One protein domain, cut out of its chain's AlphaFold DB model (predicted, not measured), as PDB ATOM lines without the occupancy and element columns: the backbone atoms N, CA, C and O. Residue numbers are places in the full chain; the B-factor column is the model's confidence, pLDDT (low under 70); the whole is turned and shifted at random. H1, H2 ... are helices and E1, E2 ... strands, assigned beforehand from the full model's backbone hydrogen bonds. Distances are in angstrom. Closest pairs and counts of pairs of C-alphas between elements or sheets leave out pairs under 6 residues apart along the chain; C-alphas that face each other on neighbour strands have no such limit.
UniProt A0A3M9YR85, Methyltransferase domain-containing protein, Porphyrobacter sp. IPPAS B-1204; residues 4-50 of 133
ATOM      1  N   GLU A   4     235.242 299.664 171.826       95.06
ATOM      2  CA  GLU A   4     235.793 300.054 170.530       95.06
ATOM      3  C   GLU A   4     235.446 299.019 169.462       95.06
ATOM      4  O   GLU A   4     235.463 297.817 169.724       95.06
ATOM      5  N   HIS A   5     235.154 299.493 168.250       94.81
ATOM      6  CA  HIS A   5     234.804 298.649 167.107       94.81
ATOM      7  C   HIS A   5     235.454 299.162 165.828       94.81
ATOM      8  O   HIS A   5     235.433 300.362 165.560       94.81
ATOM      9  N   GLU A   6     235.976 298.266 164.997       97.81
ATOM     10  CA  GLU A   6     236.456 298.627 163.662       97.81
ATOM     11  C   GLU A   6     235.286 298.894 162.702       97.81
ATOM     12  O   GLU A   6     234.227 298.267 162.780       97.81
ATOM     13  N   GLY A   7     235.475 299.811 161.755       97.19
ATOM     14  CA  GLY A   7     234.521 300.010 160.671       97.19
ATOM     15  C   GLY A   7     234.936 301.095 159.685       97.19
ATOM     16  O   GLY A   7     236.066 301.575 159.694       97.19
ATOM     17  N   PHE A   8     234.010 301.483 158.809       98.00
ATOM     18  CA  PHE A   8     234.241 302.510 157.793       98.00
ATOM     19  C   PHE A   8     233.443 303.777 158.102       98.00
ATOM     20  O   PHE A   8     232.236 303.730 158.342       98.00
ATOM     21  N   CYS A   9     234.110 304.931 158.098       98.12
ATOM     22  CA  CYS A   9     233.476 306.215 158.368       98.12
ATOM     23  C   CYS A   9     233.187 306.976 157.070       98.12
ATOM     24  O   CYS A   9     234.102 307.498 156.440       98.12
ATOM     25  N   PHE A  10     231.907 307.140 156.733       96.88
ATOM     26  CA  PHE A  10     231.466 307.899 155.553       96.88
ATOM     27  C   PHE A  10     231.823 309.395 155.602       96.88
ATOM     28  O   PHE A  10     232.021 310.023 154.569       96.88
ATOM     29  N   CYS A  11     232.002 309.975 156.794       97.38
ATOM     30  CA  CYS A  11     232.416 311.374 156.932       97.38
ATOM     31  C   CYS A  11     233.875 311.639 156.531       97.38
ATOM     32  O   CYS A  11     234.171 312.736 156.067       97.38
ATOM     33  N   CYS A  12     234.789 310.685 156.740       97.31
ATOM     34  CA  CYS A  12     236.204 310.834 156.367       97.31
ATOM     35  C   CYS A  12     236.676 309.841 155.298       97.31
ATOM     36  O   CYS A  12     237.850 309.857 154.953       97.31
ATOM     37  N   GLN A  13     235.777 308.996 154.791       95.75
ATOM     38  CA  GLN A  13     236.018 307.997 153.745       95.75
ATOM     39  C   GLN A  13     237.227 307.092 154.030       95.75
ATOM     40  O   GLN A  13     238.041 306.814 153.155       95.75
ATOM     41  N   SER A  14     237.346 306.631 155.276       97.75
ATOM     42  CA  SER A  14     238.438 305.756 155.704       97.75
ATOM     43  C   SER A  14     237.943 304.685 156.665       97.75
ATOM     44  O   SER A  14     236.996 304.906 157.430       97.75
ATOM     45  N   ALA A  15     238.636 303.544 156.661       98.50
ATOM     46  CA  ALA A  15     238.596 302.615 157.781       98.50
ATOM     47  C   ALA A  15     239.064 303.339 159.057       98.50
ATOM     48  O   ALA A  15     239.961 304.188 159.007       98.50
ATOM     49  N   THR A  16     238.418 303.051 160.182       98.44
ATOM     50  CA  THR A  16     238.648 303.701 161.473       98.44
ATOM     51  C   THR A  16     238.264 302.766 162.619       98.44
ATOM     52  O   THR A  16     237.602 301.749 162.412       98.44
ATOM     53  N   ILE A  17     238.639 303.157 163.833       98.25
ATOM     54  CA  ILE A  17     238.079 302.617 165.068       98.25
ATOM     55  C   ILE A  17     236.998 303.590 165.546       98.25
ATOM     56  O   ILE A  17     237.207 304.808 165.563       98.25
ATOM     57  N   PHE A  18     235.842 303.069 165.928       98.12
ATOM     58  CA  PHE A  18     234.798 303.831 166.587       98.12
ATOM     59  C   PHE A  18     234.840 303.597 168.092       98.12
ATOM     60  O   PHE A  18     234.822 302.456 168.536       98.12
ATOM     61  N   GLU A  19     234.838 304.683 168.856       97.69
ATOM     62  CA  GLU A  19     234.922 304.683 170.316       97.69
ATOM     63  C   GLU A  19     233.552 305.024 170.923       97.69
ATOM     64  O   GLU A  19     232.936 306.029 170.548       97.69
ATOM     65  N   ILE A  20     233.071 304.217 171.873       96.75
ATOM     66  CA  ILE A  20     231.865 304.500 172.663       96.75
ATOM     67  C   ILE A  20     232.272 305.152 173.987       96.75
ATOM     68  O   ILE A  20     232.824 304.507 174.880       96.75
ATOM     69  N   ARG A  21     231.951 306.442 174.132       93.50
ATOM     70  CA  ARG A  21     232.304 307.243 175.321       93.50
ATOM     71  C   ARG A  21     231.219 307.284 176.392       93.50
ATOM     72  O   ARG A  21     231.504 307.600 177.545       93.50
ATOM     73  N   SER A  22     229.971 306.996 176.031       93.19
ATOM     74  CA  SER A  22     228.844 306.948 176.966       93.19
ATOM     75  C   SER A  22     227.692 306.119 176.397       93.19
ATOM     76  O   SER A  22     227.649 305.840 175.200       93.19
ATOM     77  N   ASN A  23     226.710 305.794 177.243       93.06
ATOM     78  CA  ASN A  23     225.500 305.076 176.828       93.06
ATOM     79  C   ASN A  23     224.608 305.893 175.873       93.06
ATOM     80  O   ASN A  23     223.740 305.328 175.208       93.06
ATOM     81  N   TRP A  24     224.805 307.213 175.773       94.12
ATOM     82  CA  TRP A  24     224.124 308.045 174.781       94.12
ATOM     83  C   TRP A  24     224.860 307.980 173.438       94.12
ATOM     84  O   TRP A  24     225.554 308.918 173.030       94.12
ATOM     85  N   LEU A  25     224.711 306.841 172.753       94.00
ATOM     86  CA  LEU A  25     225.435 306.518 171.516       94.00
ATOM     87  C   LEU A  25     225.231 307.556 170.409       94.00
ATOM     88  O   LEU A  25     226.146 307.774 169.618       94.00
ATOM     89  N   ARG A  26     224.063 308.215 170.381       93.06
ATOM     90  CA  ARG A  26     223.701 309.229 169.378       93.06
ATOM     91  C   ARG A  26     224.794 310.283 169.190       93.06
ATOM     92  O   ARG A  26     225.064 310.635 168.046       93.06
ATOM     93  N   ASP A  27     225.426 310.714 170.281       94.06
ATOM     94  CA  ASP A  27     226.458 311.760 170.264       94.06
ATOM     95  C   ASP A  27     227.818 311.261 170.772       94.06
ATOM     96  O   ASP A  27     228.803 311.981 170.672       94.06
ATOM     97  N   ASN A  28     227.887 310.038 171.314       95.56
ATOM     98  CA  ASN A  28     229.089 309.499 171.962       95.56
ATOM     99  C   ASN A  28     229.666 308.250 171.284       95.56
ATOM    100  O   ASN A  28     230.553 307.625 171.859       95.56
ATOM    101  N   TYR A  29     229.190 307.885 170.090       96.94
ATOM    102  CA  TYR A  29     229.792 306.830 169.269       96.94
ATOM    103  C   TYR A  29     230.671 307.429 168.157       96.94
ATOM    104  O   TYR A  29     230.226 307.669 167.026       96.94
ATOM    105  N   ILE A  30     231.919 307.731 168.505       97.62
ATOM    106  CA  ILE A  30     232.785 308.686 167.806       97.62
ATOM    107  C   ILE A  30     233.742 307.988 166.839       97.62
ATOM    108  O   ILE A  30     234.357 306.988 167.186       97.62
ATOM    109  N   CYS A  31     233.933 308.547 165.642       98.00
ATOM    110  CA  CYS A  31     235.060 308.181 164.776       98.00
ATOM    111  C   CYS A  31     236.378 308.708 165.358       98.00
ATOM    112  O   CYS A  31     236.540 309.921 165.492       98.00
ATOM    113  N   THR A  32     237.343 307.830 165.635       97.94
ATOM    114  CA  THR A  32     238.644 308.228 166.208       97.94
ATOM    115  C   THR A  32     239.508 309.072 165.267       97.94
ATOM    116  O   THR A  32     240.379 309.794 165.739       97.94
ATOM    117  N   LEU A  33     239.255 309.040 163.952       97.81
ATOM    118  CA  LEU A  33     240.016 309.832 162.977       97.81
ATOM    119  C   LEU A  33     239.467 311.246 162.781       97.81
ATOM    120  O   LEU A  33     240.231 312.205 162.760       97.81
ATOM    121  N   CYS A  34     238.152 311.386 162.588       97.31
ATOM    122  CA  CYS A  34     237.553 312.677 162.232       97.31
ATOM    123  C   CYS A  34     236.635 313.267 163.302       97.31
ATOM    124  O   CYS A  34     236.233 314.416 163.171       97.31
ATOM    125  N   GLY A  35     236.300 312.506 164.344       97.19
ATOM    126  CA  GLY A  35     235.408 312.949 165.415       97.19
ATOM    127  C   GLY A  35     233.919 312.893 165.070       97.19
ATOM    128  O   GLY A  35     233.101 313.338 165.867       97.19
ATOM    129  N   SER A  36     233.538 312.362 163.902       97.69
ATOM    130  CA  SER A  36     232.126 312.312 163.504       97.69
ATOM    131  C   SER A  36     231.271 311.475 164.458       97.69
ATOM    132  O   SER A  36     231.710 310.430 164.945       97.69
ATOM    133  N   ILE A  37     230.021 311.902 164.647       97.25
ATOM    134  CA  ILE A  37     228.973 311.191 165.399       97.25
ATOM    135  C   ILE A  37     228.007 310.452 164.445       97.25
ATOM    136  O   ILE A  37     227.967 310.770 163.250       97.25
ATOM    137  N   PRO A  38     227.200 309.484 164.930       96.38
ATOM    138  CA  PRO A  38     226.306 308.680 164.097       96.38
ATOM    139  C   PRO A  38     225.437 309.458 163.106       96.38
ATOM    140  O   PRO A  38     225.417 309.094 161.934       96.38
ATOM    141  N   ARG A  39     224.769 310.551 163.514       94.81
ATOM    142  CA  ARG A  39     223.883 311.314 162.605       94.81
ATOM    143  C   ARG A  39     224.618 311.944 161.419       94.81
ATOM    144  O   ARG A  39     224.061 312.035 160.331       94.81
ATOM    145  N   GLN A  40     225.873 312.346 161.617       96.69
ATOM    146  CA  GLN A  40     226.705 312.934 160.566       96.69
ATOM    147  C   GLN A  40     227.139 311.852 159.571       96.69
ATOM    148  O   GLN A  40     227.073 312.052 158.359       96.69
ATOM    149  N   ARG A  41     227.517 310.671 160.086       96.94
ATOM    150  CA  ARG A  41     227.875 309.510 159.257       96.94
ATOM    151  C   ARG A  41     226.680 308.976 158.479       96.94
ATOM    152  O   ARG A  41     226.833 308.649 157.310       96.94
ATOM    153  N   ALA A  42     225.509 308.914 159.111       95.81
ATOM    154  CA  ALA A  42     224.272 308.480 158.473       95.81
ATOM    155  C   ALA A  42     223.890 309.396 157.304       95.81
ATOM    156  O   ALA A  42     223.518 308.899 156.248       95.81
ATOM    157  N   LEU A  43     224.042 310.717 157.458       95.62
ATOM    158  CA  LEU A  43     223.781 311.666 156.376       95.62
ATOM    159  C   LEU A  43     224.702 311.425 155.170       95.62
ATOM    160  O   LEU A  43     224.209 311.269 154.060       95.62
ATOM    161  N   GLN A  44     226.017 311.326 155.393       95.50
ATOM    162  CA  GLN A  44     226.985 311.036 154.323       95.50
ATOM    163  C   GLN A  44     226.728 309.676 153.657       95.50
ATOM    164  O   GLN A  44     226.784 309.567 152.438       95.50
ATOM    165  N   TYR A  45     226.385 308.653 154.445       96.44
ATOM    166  CA  TYR A  45     226.017 307.338 153.918       96.44
ATOM    167  C   TYR A  45     224.797 307.404 152.995       96.44
ATOM    168  O   TYR A  45     224.798 306.790 151.933       96.44
ATOM    169  N   ILE A  46     223.761 308.155 153.379       95.88
ATOM    170  CA  ILE A  46     222.560 308.315 152.554       95.88
ATOM    171  C   ILE A  46     222.867 309.081 151.265       95.88
ATOM    172  O   ILE A  46     222.323 308.717 150.228       95.88
ATOM    173  N   LEU A  47     223.753 310.081 151.295       95.69
ATOM    174  CA  LEU A  47     224.205 310.750 150.071       95.69
ATOM    175  C   LEU A  47     224.884 309.756 149.119       95.69
ATOM    176  O   LEU A  47     224.458 309.644 147.974       95.69
ATOM    177  N   ASP A  48     225.852 308.974 149.611       94.62
ATOM    178  CA  ASP A  48     226.533 307.941 148.811       94.62
ATOM    179  C   ASP A  48     225.564 306.862 148.286       94.62
ATOM    180  O   ASP A  48     225.763 306.327 147.197       94.62
ATOM    181  N   LEU A  49     224.522 306.527 149.055       95.44
ATOM    182  CA  LEU A  49     223.528 305.519 148.681       95.44
ATOM    183  C   LEU A  49     222.553 306.014 147.603       95.44
ATOM    184  O   LEU A  49     222.160 305.231 146.739       95.44
ATOM    185  N   LEU A  50     222.108 307.270 147.693       93.50
ATOM    186  CA  LEU A  50     221.086 307.827 146.803       93.50
ATOM    187  C   LEU A  50     221.666 308.339 145.483       93.50
ATOM    188  O   LEU A  50     220.999 308.238 144.455       93.50
TER     189      LEU A  50
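Overview. This is residues 4 to 50 of the 133 residues of the protein "Methyltransferase domain-containing protein" of Porphyrobacter sp. IPPAS B-1204 (UniProt A0A3M9YR85). The hairpin of E1 and E2, with short E3 beside E2, makes a small antiparallel sheet, order E1 - E2 - E3; helix H2 grazes it and runs on to one end of the elongated whole, with tiny H1 towards the other end. The printed part has 47 residues, with named elements in the order E1, E2, H1, E3, H2, class mixed. It is compact, radius of gyration of the C-alphas 10.1 A, spanning 31 by 19 by 14 A.

Along the chain. E2 is residues 14 to 20, 18.2 A. E1, residues 4 to 9, 13.8 A, begins at C-alpha 4 (235.793, 300.054, 170.530). E3 is residues 29 to 31, 7.1 A; H1, residues 25 to 28, 4.7 A. H2, residues 38 to 50, 18.1 A, ends at C-alpha 50 (221.086, 307.827, 146.803).

Arrangement. Inner strand E2 is antiparallel to E1 (N 7 to O 16, 3.0 A) and E3 (N 19 to O 30, 2.9 A). H2, with residues 38 to 39 alone, touches H1; their closest C-alphas, Arg 26 and Pro 38, are 5.9 A apart. Every O i to N i+4 pair in H2 is within hydrogen-bond range; H1 is too short for one.

Size, cuts and confidence. The farthest C-alphas, Ser 22 and Leu 50, are 31.2 A apart. The printed part has no cut, no long link and no residue under pLDDT 70.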